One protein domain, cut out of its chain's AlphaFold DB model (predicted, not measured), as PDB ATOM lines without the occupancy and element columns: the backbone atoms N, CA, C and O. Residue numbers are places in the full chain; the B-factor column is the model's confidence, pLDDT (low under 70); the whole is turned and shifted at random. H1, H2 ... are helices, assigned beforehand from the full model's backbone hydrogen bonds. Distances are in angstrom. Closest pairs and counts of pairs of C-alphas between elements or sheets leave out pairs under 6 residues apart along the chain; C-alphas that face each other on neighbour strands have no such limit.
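What this domain is: This is residues 2 to 131 of the 132 residues of an uncharacterized protein of Flavobacterium sp. Root186 (UniProt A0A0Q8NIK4). Three long helices, H2, H3 and H5, pack lengthwise into an up-and-down core, and a fourth long helix, H1, slants away from it, so that residues 2 to 13 stick out as a free arm. The short H4 sits in the turn between H3 and H5, near the end of the body where H3 ends. The printed part has 130 residues with five named helices, in the order H1, H2, H3, H4, H5, and no named strand; the class is all helix. The whole is only just loose, close to compact, with a radius of gyration of the C-alphas of 16.9 A, and it is elongated, spanning 55 by 35 by 22 A.

Where its parts are: H1, the longest helix, covers residues 2 to 30, from C-alpha 2 at (199.218, 201.089, 269.783) to C-alpha 30 at (186.939, 239.513, 260.030), 41.5 A. H2 covers residues 36 to 61 and measures 37.3 A. H3, residues 70 to 96, measures 38.8 A and begins with C-alpha 70 at (179.693, 193.425, 254.376). H4 has four residues, 103 to 106, and measures 5.2 A. H5, residues 108 to 131, measures 34.5 A and ends with C-alpha 131 at (179.265, 189.102, 260.566).

How they stand to each other: H1, H2, H3 and H5 form a bundle, up and down, each running against the one before it. H3 is the hub and touches the four other helices. H3 and H5 touch at a shallow tilt of 27 degrees, opposite ways, with the closest C-alphas, those of Gly 81 and Ser 117, 4.5 A apart. H2 and H3 form a helical hairpin at a shallow tilt of 30 degrees; their closest C-alphas, those of Gly 55 and Ile 80, are 5.9 A apart. H2 and H5 touch, the same way, at a shallow tilt of 34 degrees, only just short of steep, and come closest at the C-alphas of Ser 52 and Asn 113, 5.3 A. H1 touches H3 with residues 18 to 22 alone, at a steep tilt of 43 degrees, the same way; the closest C-alphas are those of Ile 18 and Leu 90, 6.5 A. H1 and H2 form a helical hairpin at a steep tilt of 40 degrees, with the C-alphas of Phe 29 and Gly 37 closest at 4.6 A. H3 and H4 only just touch, with 3 pairs of C-alphas within 8 A, the closest being those of Val 92 and Ile 105, 7.5 A. H1 and H5 are apart. In H1, H2 and H3 every O i to N i+4 pair is within hydrogen-bond range, in H5 19 of 20 are, and H4 is too short for such a pair.

The domain as a whole: The two C-alphas farthest apart, those of Pro 32 and Arg 130, are 55.7 A from each other. The printed part has no cut and no long link. Residues 30 to 35 and 64 to 69 also stand free. The mean pLDDT of the printed part is 78.4, and 33 residues are under 70, among them residues 25 to 39 and 100 to 110.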
ATOM      1  N   LYS A   2     199.527 200.678 271.181       60.34
ATOM      2  CA  LYS A   2     199.218 201.089 269.783       60.34
ATOM      3  C   LYS A   2     197.790 201.623 269.564       60.34
ATOM      4  O   LYS A   2     197.614 202.640 268.909       60.34
ATOM      5  N   ASN A   3     196.783 200.980 270.160       70.81
ATOM      6  CA  ASN A   3     195.377 201.385 270.021       70.81
ATOM      7  C   ASN A   3     195.062 202.735 270.711       70.81
ATOM      8  O   ASN A   3     194.245 203.505 270.224       70.81
ATOM      9  N   ILE A   4     195.739 203.051 271.822       74.69
ATOM     10  CA  ILE A   4     195.569 204.327 272.543       74.69
ATOM     11  C   ILE A   4     196.202 205.466 271.739       74.69
ATOM     12  O   ILE A   4     195.568 206.497 271.540       74.69
ATOM     13  N   ILE A   5     197.409 205.237 271.211       72.75
ATOM     14  CA  ILE A   5     198.120 206.197 270.352       72.75
ATOM     15  C   ILE A   5     197.300 206.487 269.092       72.75
ATOM     16  O   ILE A   5     197.080 207.645 268.763       72.75
ATOM     17  N   TYR A   6     196.773 205.451 268.429       70.19
ATOM     18  CA  TYR A   6     195.936 205.618 267.239       70.19
ATOM     19  C   TYR A   6     194.669 206.430 267.527       70.19
ATOM     20  O   TYR A   6     194.377 207.379 266.809       70.19
ATOM     21  N   LYS A   7     193.939 206.112 268.606       66.19
ATOM     22  CA  LYS A   7     192.743 206.870 269.013       66.19
ATOM     23  C   LYS A   7     193.062 208.329 269.341       66.19
ATOM     24  O   LYS A   7     192.313 209.212 268.939       66.19
ATOM     25  N   SER A   8     194.169 208.576 270.043       63.94
ATOM     26  CA  SER A   8     194.626 209.928 270.381       63.94
ATOM     27  C   SER A   8     195.007 210.731 269.136       63.94
ATOM     28  O   SER A   8     194.630 211.894 269.030       63.94
ATOM     29  N   LEU A   9     195.665 210.096 268.164       67.88
ATOM     30  CA  LEU A   9     196.057 210.720 266.900       67.88
ATOM     31  C   LEU A   9     194.849 211.024 266.001       67.88
ATOM     32  O   LEU A   9     194.791 212.064 265.356       67.88
ATOM     33  N   LEU A  10     193.845 210.145 265.992       71.69
ATOM     34  CA  LEU A  10     192.591 210.364 265.266       71.69
ATOM     35  C   LEU A  10     191.778 211.508 265.891       71.69
ATOM     36  O   LEU A  10     191.210 212.332 265.177       71.69
ATOM     37  N   LEU A  11     191.767 211.590 267.225       67.56
ATOM     38  CA  LEU A  11     191.139 212.687 267.954       67.56
ATOM     39  C   LEU A  11     191.859 214.020 267.704       67.56
ATOM     40  O   LEU A  11     191.196 215.020 267.447       67.56
ATOM     41  N   SER A  12     193.195 214.045 267.734       63.69
ATOM     42  CA  SER A  12     193.961 215.271 267.476       63.69
ATOM     43  C   SER A  12     193.788 215.762 266.037       63.69
ATOM     44  O   SER A  12     193.620 216.961 265.828       63.69
ATOM     45  N   LEU A  13     193.732 214.857 265.054       71.75
ATOM     46  CA  LEU A  13     193.387 215.168 263.660       71.75
ATOM     47  C   LEU A  13     191.980 215.758 263.511       71.75
ATOM     48  O   LEU A  13     191.766 216.653 262.696       71.75
ATOM     49  N   LEU A  14     191.015 215.264 264.288       72.44
ATOM     50  CA  LEU A  14     189.649 215.778 264.273       72.44
ATOM     51  C   LEU A  14     189.577 217.181 264.890       72.44
ATOM     52  O   LEU A  14     189.001 218.081 264.283       72.44
ATOM     53  N   ILE A  15     190.218 217.389 266.044       70.31
ATOM     54  CA  ILE A  15     190.279 218.697 266.714       70.31
ATOM     55  C   ILE A  15     190.996 219.724 265.835       70.31
ATOM     56  O   ILE A  15     190.495 220.829 265.664       70.31
ATOM     57  N   THR A  16     192.135 219.365 265.241       71.19
ATOM     58  CA  THR A  16     192.884 220.267 264.349       71.19
ATOM     59  C   THR A  16     192.104 220.601 263.081       71.19
ATOM     60  O   THR A  16     192.104 221.762 262.682       71.19
ATOM     61  N   ASN A  17     191.376 219.646 262.489       75.44
ATOM     62  CA  ASN A  17     190.481 219.941 261.367       75.44
ATOM     63  C   ASN A  17     189.378 220.921 261.772       75.44
ATOM     64  O   ASN A  17     189.198 221.933 261.099       75.44
ATOM     65  N   ILE A  18     188.684 220.668 262.884       76.00
ATOM     66  CA  ILE A  18     187.640 221.575 263.382       76.00
ATOM     67  C   ILE A  18     188.229 222.966 263.625       76.00
ATOM     68  O   ILE A  18     187.701 223.946 263.111       76.00
ATOM     69  N   TRP A  19     189.354 223.052 264.335       72.75
ATOM     70  CA  TRP A  19     190.031 224.313 264.627       72.75
ATOM     71  C   TRP A  19     190.448 225.062 263.360       72.75
ATOM     72  O   TRP A  19     190.207 226.258 263.250       72.75
ATOM     73  N   SER A  20     191.021 224.366 262.374       70.81
ATOM     74  CA  SER A  20     191.434 224.978 261.106       70.81
ATOM     75  C   SER A  20     190.254 225.570 260.341       70.81
ATOM     76  O   SER A  20     190.359 226.672 259.805       70.81
ATOM     77  N   VAL A  21     189.108 224.886 260.349       72.88
ATOM     78  CA  VAL A  21     187.902 225.386 259.696       72.88
ATOM     79  C   VAL A  21     187.315 226.556 260.482       72.88
ATOM     80  O   VAL A  21     186.939 227.551 259.878       72.88
ATOM     81  N   VAL A  22     187.300 226.503 261.815       70.62
ATOM     82  CA  VAL A  22     186.863 227.632 262.657       70.62
ATOM     83  C   VAL A  22     187.727 228.866 262.419       70.62
ATOM     84  O   VAL A  22     187.192 229.940 262.169       70.62
ATOM     85  N   MET A  23     189.052 228.716 262.416       66.19
ATOM     86  CA  MET A  23     189.979 229.807 262.106       66.19
ATOM     87  C   MET A  23     189.777 230.341 260.687       66.19
ATOM     88  O   MET A  23     189.850 231.548 260.475       66.19
ATOM     89  N   PHE A  24     189.482 229.466 259.722       71.62
ATOM     90  CA  PHE A  24     189.120 229.871 258.366       71.62
ATOM     91  C   PHE A  24     187.838 230.711 258.347       71.62
ATOM     92  O   PHE A  24     187.809 231.743 257.681       71.62
ATOM     93  N   PHE A  25     186.810 230.320 259.107       69.06
ATOM     94  CA  PHE A  25     185.598 231.121 259.270       69.06
ATOM     95  C   PHE A  25     185.906 232.480 259.903       69.06
ATOM     96  O   PHE A  25     185.578 233.494 259.298       69.06
ATOM     97  N   ILE A  26     186.590 232.519 261.051       68.69
ATOM     98  CA  ILE A  26     186.955 233.771 261.736       68.69
ATOM     99  C   ILE A  26     187.709 234.705 260.779       68.69
ATOM    100  O   ILE A  26     187.281 235.829 260.543       68.69
ATOM    101  N   TYR A  27     188.761 234.211 260.122       67.56
ATOM    102  CA  TYR A  27     189.584 234.999 259.202       67.56
ATOM    103  C   TYR A  27     188.806 235.583 258.011       67.56
ATOM    104  O   TYR A  27     189.093 236.690 257.551       67.56
ATOM    105  N   TYR A  28     187.836 234.838 257.475       66.50
ATOM    106  CA  TYR A  28     187.032 235.276 256.330       66.50
ATOM    107  C   TYR A  28     185.856 236.178 256.701       66.50
ATOM    108  O   TYR A  28     185.349 236.879 255.820       66.50
ATOM    109  N   PHE A  29     185.413 236.136 257.958       66.19
ATOM    110  CA  PHE A  29     184.386 237.023 258.497       66.19
ATOM    111  C   PHE A  29     184.975 238.328 259.061       66.19
ATOM    112  O   PHE A  29     184.314 239.356 258.952       66.19
ATOM    113  N   ASP A  30     186.220 238.316 259.554       65.50
ATOM    114  CA  ASP A  30     186.939 239.513 260.030       65.50
ATOM    115  C   ASP A  30     187.605 240.331 258.908       65.50
ATOM    116  O   ASP A  30     187.981 241.486 259.111       65.50
ATOM    117  N   ASN A  31     187.770 239.769 257.706       63.81
ATOM    118  CA  ASN A  31     188.341 240.513 256.583       63.81
ATOM    119  C   ASN A  31     187.324 241.505 255.978       63.81
ATOM    120  O   ASN A  31     186.190 241.123 255.691       63.81
ATOM    121  N   PRO A  32     187.731 242.750 255.654       56.91
ATOM    122  CA  PRO A  32     186.843 243.813 255.164       56.91
ATOM    123  C   PRO A  32     186.337 243.612 253.725       56.91
ATOM    124  O   PRO A  32     185.687 244.496 253.164       56.91
ATOM    125  N   VAL A  33     186.618 242.461 253.101       62.03
ATOM    126  CA  VAL A  33     186.053 242.101 251.799       62.03
ATOM    127  C   VAL A  33     184.584 241.748 252.014       62.03
ATOM    128  O   VAL A  33     184.219 240.594 252.242       62.03
ATOM    129  N   LEU A  34     183.737 242.780 251.965       51.75
ATOM    130  CA  LEU A  34     182.280 242.674 251.941       51.75
ATOM    131  C   LEU A  34     181.896 241.472 251.060       51.75
ATOM    132  O   LEU A  34     182.300 241.401 249.903       51.75
ATOM    133  N   PHE A  35     181.161 240.513 251.631       57.97
ATOM    134  CA  PHE A  35     180.650 239.272 251.012       57.97
ATOM    135  C   PHE A  35     181.507 237.995 251.062       57.97
ATOM    136  O   PHE A  35     180.962 236.924 250.771       57.97
ATOM    137  N   SER A  36     182.774 238.014 251.492       62.00
ATOM    138  CA  SER A  36     183.565 236.772 251.545       62.00
ATOM    139  C   SER A  36     183.069 235.783 252.614       62.00
ATOM    140  O   SER A  36     182.939 234.591 252.328       62.00
ATOM    141  N   GLY A  37     182.681 236.271 253.797       64.12
ATOM    142  CA  GLY A  37     182.097 235.446 254.866       64.12
ATOM    143  C   GLY A  37     180.776 234.770 254.466       64.12
ATOM    144  O   GLY A  37     180.586 233.574 254.690       64.12
ATOM    145  N   PHE A  38     179.887 235.489 253.766       67.00
ATOM    146  CA  PHE A  38     178.610 234.939 253.286       67.00
ATOM    147  C   PHE A  38     178.793 233.813 252.265       67.00
ATOM    148  O   PHE A  38     178.066 232.820 252.304       67.00
ATOM    149  N   LYS A  39     179.787 233.930 251.376       67.94
ATOM    150  CA  LYS A  39     180.119 232.870 250.414       67.94
ATOM    151  C   LYS A  39     180.574 231.599 251.131       67.94
ATOM    152  O   LYS A  39     180.121 230.506 250.790       67.94
ATOM    153  N   THR A  40     181.417 231.742 252.149       70.19
ATOM    154  CA  THR A  40     181.901 230.627 252.970       70.19
ATOM    155  C   THR A  40     180.768 229.944 253.739       70.19
ATOM    156  O   THR A  40     180.670 228.717 253.744       70.19
ATOM    157  N   LEU A  41     179.857 230.727 254.316       73.00
ATOM    158  CA  LEU A  41     178.670 230.219 255.005       73.00
ATOM    159  C   LEU A  41     177.713 229.483 254.056       73.00
ATOM    160  O   LEU A  41     177.207 228.417 254.403       73.00
ATOM    161  N   PHE A  42     177.514 229.987 252.836       74.88
ATOM    162  CA  PHE A  42     176.706 229.301 251.827       74.88
ATOM    163  C   PHE A  42     177.313 227.952 251.418       74.88
ATOM    164  O   PHE A  42     176.613 226.940 251.407       74.88
ATOM    165  N   ILE A  43     178.624 227.913 251.143       75.94
ATOM    166  CA  ILE A  43     179.352 226.671 250.822       75.94
ATOM    167  C   ILE A  43     179.202 225.654 251.954       75.94
ATOM    168  O   ILE A  43     179.006 224.463 251.711       75.94
ATOM    169  N   TYR A  44     179.260 226.120 253.196       79.62
ATOM    170  CA  TYR A  44     179.091 225.279 254.364       79.62
ATOM    171  C   TYR A  44     177.678 224.696 254.488       79.62
ATOM    172  O   TYR A  44     177.535 223.478 254.593       79.62
ATOM    173  N   ILE A  45     176.633 225.524 254.387       78.00
ATOM    174  CA  ILE A  45     175.235 225.057 254.411       78.00
ATOM    175  C   ILE A  45     174.986 224.053 253.280       78.00
ATOM    176  O   ILE A  45     174.383 223.000 253.492       78.00
ATOM    177  N   TRP A  46     175.496 224.341 252.083       81.88
ATOM    178  CA  TRP A  46     175.413 223.439 250.939       81.88
ATOM    179  C   TRP A  46     176.114 222.097 251.206       81.88
ATOM    180  O   TRP A  46     175.585 221.031 250.889       81.88
ATOM    181  N   SER A  47     177.274 222.130 251.863       84.06
ATOM    182  CA  SER A  47     178.012 220.926 252.265       84.06
ATOM    183  C   SER A  47     177.244 220.097 253.299       84.06
ATOM    184  O   SER A  47     177.226 218.867 253.201       84.06
ATOM    185  N   CYS A  48     176.545 220.739 254.242       83.56
ATOM    186  CA  CYS A  48     175.659 220.054 255.183       83.56
ATOM    187  C   CYS A  48     174.530 219.309 254.455       83.56
ATOM    188  O   CYS A  48     174.315 218.128 254.732       83.56
ATOM    189  N   TRP A  49     173.873 219.947 253.478       85.12
ATOM    190  CA  TRP A  49     172.838 219.308 252.653       85.12
ATOM    191  C   TRP A  49     173.359 218.119 251.858       85.12
ATOM    192  O   TRP A  49     172.743 217.053 251.883       85.12
ATOM    193  N   ILE A  50     174.495 218.279 251.173       86.94
ATOM    194  CA  ILE A  50     175.115 217.187 250.414       86.94
ATOM    195  C   ILE A  50     175.441 216.023 251.351       86.94
ATOM    196  O   ILE A  50     175.120 214.878 251.040       86.94
ATOM    197  N   SER A  51     176.041 216.302 252.509       88.88
ATOM    198  CA  SER A  51     176.410 215.278 253.489       88.88
ATOM    199  C   SER A  51     175.189 214.526 254.031       88.88
ATOM    200  O   SER A  51     175.196 213.292 254.077       88.88
ATOM    201  N   SER A  52     174.112 215.247 254.356       86.81
ATOM    202  CA  SER A  52     172.821 214.659 254.730       86.81
ATOM    203  C   SER A  52     172.250 213.789 253.606       86.81
ATOM    204  O   SER A  52     171.879 212.637 253.831       86.81
ATOM    205  N   GLY A  53     172.218 214.300 252.372       89.50
ATOM    206  CA  GLY A  53     171.716 213.570 251.207       89.50
ATOM    207  C   GLY A  53     172.496 212.281 250.950       89.50
ATOM    208  O   GLY A  53     171.900 211.215 250.791       89.50
ATOM    209  N   LEU A  54     173.829 212.343 251.005       91.25
ATOM    210  CA  LEU A  54     174.701 211.169 250.915       91.25
ATOM    211  C   LEU A  54     174.467 210.192 252.070       91.25
ATOM    212  O   LEU A  54     174.471 208.981 251.854       91.25
ATOM    213  N   GLY A  55     174.221 210.693 253.280       90.38
ATOM    214  CA  GLY A  55     173.872 209.884 254.445       90.38
ATOM    215  C   GLY A  55     172.566 209.113 254.282       90.38
ATOM    216  O   GLY A  55     172.512 207.915 254.563       90.38
ATOM    217  N   ILE A  56     171.528 209.759 253.757       92.19
ATOM    218  CA  ILE A  56     170.254 209.100 253.448       92.19
ATOM    219  C   ILE A  56     170.446 208.079 252.320       92.19
ATOM    220  O   ILE A  56     170.012 206.933 252.448       92.19
ATOM    221  N   LEU A  57     171.147 208.450 251.247       92.94
ATOM    222  CA  LEU A  57     171.424 207.559 250.118       92.94
ATOM    223  C   LEU A  57     172.198 206.312 250.552       92.94
ATOM    224  O   LEU A  57     171.795 205.197 250.224       92.94
ATOM    225  N   ILE A  58     173.277 206.466 251.327       91.12
ATOM    226  CA  ILE A  58     174.075 205.326 251.793       91.12
ATOM    227  C   ILE A  58     173.256 204.434 252.734       91.12
ATOM    228  O   ILE A  58     173.378 203.209 252.679       91.12
ATOM    229  N   LEU A  59     172.386 205.021 253.569       90.75
ATOM    230  CA  LEU A  59     171.474 204.273 254.431       90.75
ATOM    231  C   LEU A  59     170.510 203.429 253.603       90.75
ATOM    232  O   LEU A  59     170.417 202.227 253.858       90.75
ATOM    233  N   LEU A  60     169.859 204.016 252.595       90.69
ATOM    234  CA  LEU A  60     168.965 203.314 251.671       90.69
ATOM    235  C   LEU A  60     169.703 202.204 250.920       90.69
ATOM    236  O   LEU A  60     169.280 201.045 250.954       90.69
ATOM    237  N   PHE A  61     170.869 202.508 250.344       87.81
ATOM    238  CA  PHE A  61     171.713 201.503 249.704       87.81
ATOM    239  C   PHE A  61     172.111 200.395 250.675       87.81
ATOM    240  O   PHE A  61     172.223 199.240 250.270       87.81
ATOM    241  N   SER A  62     172.274 200.690 251.968       86.12
ATOM    242  CA  SER A  62     172.594 199.674 252.969       86.12
ATOM    243  C   SER A  62     171.472 198.649 253.189       86.12
ATOM    244  O   SER A  62     171.709 197.597 253.795       86.12
ATOM    245  N   PHE A  63     170.242 198.911 252.758       85.12
ATOM    246  CA  PHE A  63     169.161 197.922 252.802       85.12
ATOM    247  C   PHE A  63     169.149 197.019 251.570       85.12
ATOM    248  O   PHE A  63     168.719 195.872 251.670       85.12
ATOM    249  N   LEU A  64     169.703 197.484 250.453       86.00
ATOM    250  CA  LEU A  64     169.777 196.712 249.220       86.00
ATOM    251  C   LEU A  64     170.882 195.643 249.294       86.00
ATOM    252  O   LEU A  64     171.928 195.826 249.924       86.00
ATOM    253  N   LYS A  65     170.666 194.510 248.613       74.75
ATOM    254  CA  LYS A  65     171.648 193.413 248.470       74.75
ATOM    255  C   LYS A  65     172.736 193.698 247.414       74.75
ATOM    256  O   LYS A  65     173.420 192.782 246.982       74.75
ATOM    257  N   ILE A  66     172.912 194.959 247.013       79.38
ATOM    258  CA  ILE A  66     173.843 195.382 245.947       79.38
ATOM    259  C   ILE A  66     175.320 195.245 246.373       79.38
ATOM    260  O   ILE A  66     176.219 195.167 245.541       79.38
ATOM    261  N   TRP A  67     175.596 195.198 247.677       79.38
ATOM    262  CA  TRP A  67     176.957 195.216 248.206       79.38
ATOM    263  C   TRP A  67     177.663 193.866 248.072       79.38
ATOM    264  O   TRP A  67     177.222 192.875 248.650       79.38
ATOM    265  N   LYS A  68     178.825 193.861 247.407       77.00
ATOM    266  CA  LYS A  68     179.673 192.670 247.235       77.00
ATOM    267  C   LYS A  68     180.264 192.142 248.553       77.00
ATOM    268  O   LYS A  68     180.539 190.954 248.661       77.00
ATOM    269  N   SER A  69     180.469 193.003 249.556       85.12
ATOM    270  CA  SER A  69     181.027 192.617 250.864       85.12
ATOM    271  C   SER A  69     180.439 193.435 252.016       85.12
ATOM    272  O   SER A  69     180.348 194.664 251.934       85.12
ATOM    273  N   ASN A  70     180.128 192.769 253.136       85.06
ATOM    274  CA  ASN A  70     179.693 193.425 254.376       85.06
ATOM    275  C   ASN A  70     180.746 194.406 254.916       85.06
ATOM    276  O   ASN A  70     180.374 195.442 255.465       85.06
ATOM    277  N   GLN A  71     182.039 194.133 254.714       85.62
ATOM    278  CA  GLN A  71     183.114 195.034 255.140       85.62
ATOM    279  C   GLN A  71     183.079 196.354 254.361       85.62
ATOM    280  O   GLN A  71     183.101 197.421 254.969       85.62
ATOM    281  N   SER A  72     182.936 196.295 253.029       85.00
ATOM    282  CA  SER A  72     182.851 197.496 252.177       85.00
ATOM    283  C   SER A  72     181.651 198.381 252.534       85.00
ATOM    284  O   SER A  72     181.754 199.603 252.609       85.00
ATOM    285  N   LYS A  73     180.525 197.738 252.851       87.44
ATOM    286  CA  LYS A  73     179.287 198.383 253.276       87.44
ATOM    287  C   LYS A  73     179.438 199.097 254.617       87.44
ATOM    288  O   LYS A  73     178.994 200.231 254.763       87.44
ATOM    289  N   VAL A  74     180.059 198.439 255.596       89.00
ATOM    290  CA  VAL A  74     180.332 199.029 256.916       89.00
ATOM    291  C   VAL A  74     181.327 200.178 256.800       89.00
ATOM    292  O   VAL A  74     181.103 201.215 257.413       89.00
ATOM    293  N   PHE A  75     182.375 200.032 255.987       89.06
ATOM    294  CA  PHE A  75     183.350 201.094 255.752       89.06
ATOM    295  C   PHE A  75     182.685 202.362 255.205       89.06
ATOM    296  O   PHE A  75     182.856 203.435 255.776       89.06
ATOM    297  N   LEU A  76     181.862 202.235 254.160       89.50
ATOM    298  CA  LEU A  76     181.158 203.377 253.573       89.50
ATOM    299  C   LEU A  76     180.118 203.990 254.515       89.50
ATOM    300  O   LEU A  76     180.015 205.213 254.585       89.50
ATOM    301  N   LEU A  77     179.403 203.169 255.291       90.62
ATOM    302  CA  LEU A  77     178.527 203.666 256.353       90.62
ATOM    303  C   LEU A  77     179.316 204.498 257.369       90.62
ATOM    304  O   LEU A  77     178.951 205.636 257.628       90.62
ATOM    305  N   ILE A  78     180.414 203.968 257.911       90.50
ATOM    306  CA  ILE A  78     181.224 204.667 258.916       90.50
ATOM    307  C   ILE A  78     181.818 205.960 258.346       90.50
ATOM    308  O   ILE A  78     181.771 206.980 259.026       90.50
ATOM    309  N   LEU A  79     182.319 205.942 257.107       88.81
ATOM    310  CA  LEU A  79     182.874 207.120 256.438       88.81
ATOM    311  C   LEU A  79     181.838 208.251 256.341       88.81
ATOM    312  O   LEU A  79     182.093 209.374 256.769       88.81
ATOM    313  N   ILE A  80     180.646 207.953 255.817       90.69
ATOM    314  CA  ILE A  80     179.580 208.950 255.650       90.69
ATOM    315  C   ILE A  80     179.005 209.391 257.002       90.69
ATOM    316  O   ILE A  80     178.702 210.571 257.191       90.69
ATOM    317  N   GLY A  81     178.898 208.473 257.964       90.31
ATOM    318  CA  GLY A  81     178.526 208.798 259.339       90.31
ATOM    319  C   GLY A  81     179.515 209.767 259.980       90.31
ATOM    320  O   GLY A  81     179.097 210.738 260.603       90.31
ATOM    321  N   TRP A  82     180.815 209.555 259.767       89.50
ATOM    322  CA  TRP A  82     181.870 210.435 260.260       89.50
ATOM    323  C   TRP A  82     181.793 211.837 259.644       89.50
ATOM    324  O   TRP A  82     181.857 212.816 260.381       89.50
ATOM    325  N   PHE A  83     181.555 211.955 258.331       88.38
ATOM    326  CA  PHE A  83     181.319 213.257 257.694       88.38
ATOM    327  C   PHE A  83     180.103 213.982 258.279       88.38
ATOM    328  O   PHE A  83     180.168 215.178 258.553       88.38
ATOM    329  N   ASN A  84     178.998 213.270 258.502       90.50
ATOM    330  CA  ASN A  84     177.805 213.858 259.107       90.50
ATOM    331  C   ASN A  84     178.084 214.365 260.534       90.50
ATOM    332  O   ASN A  84     177.724 215.499 260.840       90.50
ATOM    333  N   ILE A  85     178.807 213.591 261.356       90.31
ATOM    334  CA  ILE A  85     179.264 214.024 262.692       90.31
ATOM    335  C   ILE A  85     180.138 215.271 262.590       90.31
ATOM    336  O   ILE A  85     179.929 216.222 263.338       90.31
ATOM    337  N   PHE A  86     181.104 215.276 261.669       87.19
ATOM    338  CA  PHE A  86     182.016 216.397 261.482       87.19
ATOM    339  C   PHE A  86     181.253 217.693 261.199       87.19
ATOM    340  O   PHE A  86     181.439 218.670 261.918       87.19
ATOM    341  N   PHE A  87     180.335 217.684 260.227       85.50
ATOM    342  CA  PHE A  87     179.514 218.854 259.907       85.50
ATOM    343  C   PHE A  87     178.578 219.254 261.056       85.50
ATOM    344  O   PHE A  87     178.428 220.440 261.325       85.50
ATOM    345  N   SER A  88     177.994 218.300 261.791       87.88
ATOM    346  CA  SER A  88     177.190 218.624 262.978       87.88
ATOM    347  C   SER A  88     178.009 219.322 264.063       87.88
ATOM    348  O   SER A  88     177.564 220.334 264.600       87.88
ATOM    349  N   ILE A  89     179.209 218.815 264.373       86.31
ATOM    350  CA  ILE A  89     180.109 219.443 265.349       86.31
ATOM    351  C   ILE A  89     180.510 220.834 264.864       86.31
ATOM    352  O   ILE A  89     180.480 221.785 265.639       86.31
ATOM    353  N   LEU A  90     180.841 220.965 263.580       83.69
ATOM    354  CA  LEU A  90     181.233 222.241 263.004       83.69
ATOM    355  C   LEU A  90     180.124 223.286 263.139       83.69
ATOM    356  O   LEU A  90     180.409 224.422 263.499       83.69
ATOM    357  N   LEU A  91     178.864 222.880 262.954       80.12
ATOM    358  CA  LEU A  91     177.716 223.769 263.100       80.12
ATOM    359  C   LEU A  91     177.604 224.275 264.535       80.12
ATOM    360  O   LEU A  91     177.523 225.483 264.745       80.12
ATOM    361  N   VAL A  92     177.669 223.360 265.508       82.81
ATOM    362  CA  VAL A  92     177.648 223.702 266.938       82.81
ATOM    363  C   VAL A  92     178.745 224.713 267.248       82.81
ATOM    364  O   VAL A  92     178.464 225.756 267.829       82.81
ATOM    365  N   VAL A  93     179.973 224.452 266.798       81.31
ATOM    366  CA  VAL A  93     181.107 225.338 267.065       81.31
ATOM    367  C   VAL A  93     180.904 226.709 266.414       81.31
ATOM    368  O   VAL A  93     181.032 227.720 267.095       81.31
ATOM    369  N   THR A  94     180.518 226.771 265.136       76.25
ATOM    370  CA  THR A  94     180.280 228.055 264.449       76.25
ATOM    371  C   THR A  94     179.166 228.883 265.087       76.25
ATOM    372  O   THR A  94     179.228 230.108 265.044       76.25
ATOM    373  N   VAL A  95     178.176 228.246 265.717       77.62
ATOM    374  CA  VAL A  95     177.132 228.977 266.438       77.62
ATOM    375  C   VAL A  95     177.591 229.392 267.836       77.62
ATOM    376  O   VAL A  95     177.246 230.484 268.277       77.62
ATOM    377  N   CYS A  96     178.403 228.584 268.528       79.62
ATOM    378  CA  CYS A  96     179.022 228.991 269.796       79.62
ATOM    379  C   CYS A  96     179.920 230.226 269.642       79.62
ATOM    380  O   CYS A  96     180.018 231.016 270.572       79.62
ATOM    381  N   PHE A  97     180.551 230.398 268.479       76.06
ATOM    382  CA  PHE A  97     181.324 231.596 268.132       76.06
ATOM    383  C   PHE A  97     180.472 232.723 267.521       76.06
ATOM    384  O   PHE A  97     181.032 233.681 267.004       76.06
ATOM    385  N   GLU A  98     179.139 232.597 267.528       71.38
ATOM    386  CA  GLU A  98     178.189 233.580 266.978       71.38
ATOM    387  C   GLU A  98     178.404 233.925 265.489       71.38
ATOM    388  O   GLU A  98     177.828 234.876 264.965       71.38
ATOM    389  N   ILE A  99     179.170 233.103 264.761       72.62
ATOM    390  CA  ILE A  99     179.424 233.259 263.318       72.62
ATOM    391  C   ILE A  99     178.126 233.026 262.535       72.62
ATOM    392  O   ILE A  99     177.871 233.653 261.507       72.62
ATOM    393  N   ILE A 100     177.285 232.115 263.031       69.12
ATOM    394  CA  ILE A 100     175.960 231.820 262.487       69.12
ATOM    395  C   ILE A 100     174.914 232.120 263.561       69.12
ATOM    396  O   ILE A 100     175.045 231.678 264.701       69.12
ATOM    397  N   ARG A 101     173.839 232.827 263.184       68.25
ATOM    398  CA  ARG A 101     172.695 233.086 264.071       68.25
ATOM    399  C   ARG A 101     172.105 231.782 264.610       68.25
ATOM    400  O   ARG A 101     171.987 230.795 263.884       68.25
ATOM    401  N   HIS A 102     171.639 231.813 265.857       63.75
ATOM    402  CA  HIS A 102     171.059 230.654 266.549       63.75
ATOM    403  C   HIS A 102     169.856 230.017 265.830       63.75
ATOM    404  O   HIS A 102     169.582 228.838 266.032       63.75
ATOM    405  N   GLU A 103     169.183 230.744 264.935       64.44
ATOM    406  CA  GLU A 103     168.121 230.215 264.064       64.44
ATOM    407  C   GLU A 103     168.598 229.055 263.165       64.44
ATOM    408  O   GLU A 103     167.813 228.189 262.782       64.44
ATOM    409  N   ALA A 104     169.898 228.971 262.864       59.00
ATOM    410  CA  ALA A 104     170.469 227.838 262.139       59.00
ATOM    411  C   ALA A 104     170.578 226.558 262.992       59.00
ATOM    412  O   ALA A 104     170.595 225.466 262.424       59.00
ATOM    413  N   ILE A 105     170.623 226.675 264.332       58.16
ATOM    414  CA  ILE A 105     170.555 225.529 265.261       58.16
ATOM    415  C   ILE A 105     169.145 224.950 265.281       58.16
ATOM    416  O   ILE A 105     168.978 223.731 265.268       58.16
ATOM    417  N   THR A 106     168.136 225.819 265.361       57.44
ATOM    418  CA  THR A 106     166.727 225.407 265.401       57.44
ATOM    419  C   THR A 106     166.220 224.960 264.031       57.44
ATOM    420  O   THR A 106     165.221 224.246 263.947       57.44
ATOM    421  N   GLY A 107     166.925 225.325 262.959       60.84
ATOM    422  CA  GLY A 107     166.717 224.787 261.623       60.84
ATOM    423  C   GLY A 107     167.021 223.287 261.526       60.84
ATOM    424  O   GLY A 107     167.860 222.738 262.240       60.84
ATOM    425  N   PHE A 108     166.367 222.617 260.573       61.19
ATOM    426  CA  PHE A 108     166.517 221.179 260.305       61.19
ATOM    427  C   PHE A 108     167.983 220.713 260.143       61.19
ATOM    428  O   PHE A 108     168.264 219.546 260.388       61.19
ATOM    429  N   TYR A 109     168.916 221.601 259.789       64.94
ATOM    430  CA  TYR A 109     170.315 221.304 259.448       64.94
ATOM    431  C   TYR A 109     171.114 220.559 260.523       64.94
ATOM    432  O   TYR A 109     171.812 219.591 260.215       64.94
ATOM    433  N   LEU A 110     171.042 221.008 261.784       66.25
ATOM    434  CA  LEU A 110     171.788 220.371 262.876       66.25
ATOM    435  C   LEU A 110     171.221 218.976 263.139       66.25
ATOM    436  O   LEU A 110     171.955 217.987 263.220       66.25
ATOM    437  N   PHE A 111     169.892 218.908 263.201       75.81
ATOM    438  CA  PHE A 111     169.165 217.685 263.483       75.81
ATOM    439  C   PHE A 111     169.338 216.643 262.380       75.81
ATOM    440  O   PHE A 111     169.544 215.481 262.708       75.81
ATOM    441  N   THR A 112     169.327 217.010 261.097       85.88
ATOM    442  CA  THR A 112     169.424 216.028 260.007       85.88
ATOM    443  C   THR A 112     170.768 215.314 260.006       85.88
ATOM    444  O   THR A 112     170.785 214.089 260.119       85.88
ATOM    445  N   ASN A 113     171.889 216.042 259.965       88.75
ATOM    446  CA  ASN A 113     173.221 215.425 259.960       88.75
ATOM    447  C   ASN A 113     173.452 214.592 261.233       88.75
ATOM    448  O   ASN A 113     173.937 213.457 261.169       88.75
ATOM    449  N   PHE A 114     173.033 215.110 262.392       89.56
ATOM    450  CA  PHE A 114     173.210 214.416 263.664       89.56
ATOM    451  C   PHE A 114     172.372 213.131 263.728       89.56
ATOM    452  O   PHE A 114     172.916 212.053 263.979       89.56
ATOM    453  N   ILE A 115     171.076 213.198 263.407       90.56
ATOM    454  CA  ILE A 115     170.182 212.029 263.363       90.56
ATOM    455  C   ILE A 115     170.706 210.990 262.370       90.56
ATOM    456  O   ILE A 115     170.795 209.808 262.709       90.56
ATOM    457  N   ILE A 116     171.104 211.409 261.166       91.38
ATOM    458  CA  ILE A 116     171.656 210.515 260.142       91.38
ATOM    459  C   ILE A 116     172.878 209.774 260.681       91.38
ATOM    460  O   ILE A 116     172.954 208.551 260.552       91.38
ATOM    461  N   SER A 117     173.809 210.477 261.331       92.06
ATOM    462  CA  SER A 117     174.991 209.834 261.904       92.06
ATOM    463  C   SER A 117     174.658 208.800 262.985       92.06
ATOM    464  O   SER A 117     175.232 207.708 262.981       92.06
ATOM    465  N   ILE A 118     173.678 209.084 263.851       92.94
ATOM    466  CA  ILE A 118     173.192 208.141 264.866       92.94
ATOM    467  C   ILE A 118     172.609 206.891 264.197       92.94
ATOM    468  O   ILE A 118     172.955 205.762 264.557       92.94
ATOM    469  N   VAL A 119     171.746 207.071 263.196       94.00
ATOM    470  CA  VAL A 119     171.109 205.958 262.478       94.00
ATOM    471  C   VAL A 119     172.159 205.102 261.761       94.00
ATOM    472  O   VAL A 119     172.120 203.870 261.844       94.00
ATOM    473  N   ILE A 120     173.136 205.739 261.112       93.19
ATOM    474  CA  ILE A 120     174.278 205.072 260.477       93.19
ATOM    475  C   ILE A 120     175.069 204.249 261.496       93.19
ATOM    476  O   ILE A 120     175.383 203.088 261.220       93.19
ATOM    477  N   PHE A 121     175.355 204.801 262.677       93.25
ATOM    478  CA  PHE A 121     176.082 204.098 263.734       93.25
ATOM    479  C   PHE A 121     175.365 202.810 264.158       93.25
ATOM    480  O   PHE A 121     175.966 201.730 264.156       93.25
ATOM    481  N   PHE A 122     174.061 202.884 264.449       93.19
ATOM    482  CA  PHE A 122     173.274 201.700 264.805       93.19
ATOM    483  C   PHE A 122     173.225 200.675 263.670       93.19
ATOM    484  O   PHE A 122     173.334 199.466 263.909       93.19
ATOM    485  N   ARG A 123     173.107 201.138 262.421       91.50
ATOM    486  CA  ARG A 123     173.097 200.264 261.247       91.50
ATOM    487  C   ARG A 123     174.430 199.538 261.069       91.50
ATOM    488  O   ARG A 123     174.423 198.320 260.893       91.50
ATOM    489  N   ALA A 124     175.547 200.256 261.149       90.88
ATOM    490  CA  ALA A 124     176.887 199.687 261.053       90.88
ATOM    491  C   ALA A 124     177.129 198.661 262.169       90.88
ATOM    492  O   ALA A 124     177.520 197.528 261.885       90.88
ATOM    493  N   ARG A 125     176.785 199.003 263.420       91.62
ATOM    494  CA  ARG A 125     176.896 198.096 264.573       91.62
ATOM    495  C   ARG A 125     176.111 196.800 264.366       91.62
ATOM    496  O   ARG A 125     176.629 195.718 264.634       91.62
ATOM    497  N   ARG A 126     174.883 196.892 263.845       89.94
ATOM    498  CA  ARG A 126     174.045 195.720 263.549       89.94
ATOM    499  C   ARG A 126     174.653 194.813 262.479       89.94
ATOM    500  O   ARG A 126     174.483 193.602 262.560       89.94
ATOM    501  N   ILE A 127     175.324 195.375 261.472       87.00
ATOM    502  CA  ILE A 127     175.989 194.582 260.426       87.00
ATOM    503  C   ILE A 127     177.220 193.880 261.007       87.00
ATOM    504  O   ILE A 127     177.357 192.674 260.827       87.00
ATOM    505  N   ILE A 128     178.061 194.598 261.758       88.25
ATOM    506  CA  ILE A 128     179.262 194.033 262.397       88.25
ATOM    507  C   ILE A 128     178.885 192.857 263.307       88.25
ATOM    508  O   ILE A 128     179.428 191.771 263.150       88.25
ATOM    509  N   SER A 129     177.882 193.038 264.173       86.38
ATOM    510  CA  SER A 129     177.402 191.998 265.098       86.38
ATOM    511  C   SER A 129     176.801 190.760 264.422       86.38
ATOM    512  O   SER A 129     176.587 189.765 265.099       86.38
ATOM    513  N   ARG A 130     176.439 190.829 263.137       80.00
ATOM    514  CA  ARG A 130     175.918 189.683 262.371       80.00
ATOM    515  C   ARG A 130     176.989 188.986 261.534       80.00
ATOM    516  O   ARG A 130     176.682 187.986 260.897       80.00
ATOM    517  N   THR A 131     178.177 189.581 261.435       71.50
ATOM    518  CA  THR A 131     179.265 189.102 260.566       71.50
ATOM    519  C   THR A 131     180.406 188.468 261.370       71.50
ATOM    520  O   THR A 131     181.173 187.702 260.798       71.50
TER     521      THR A 131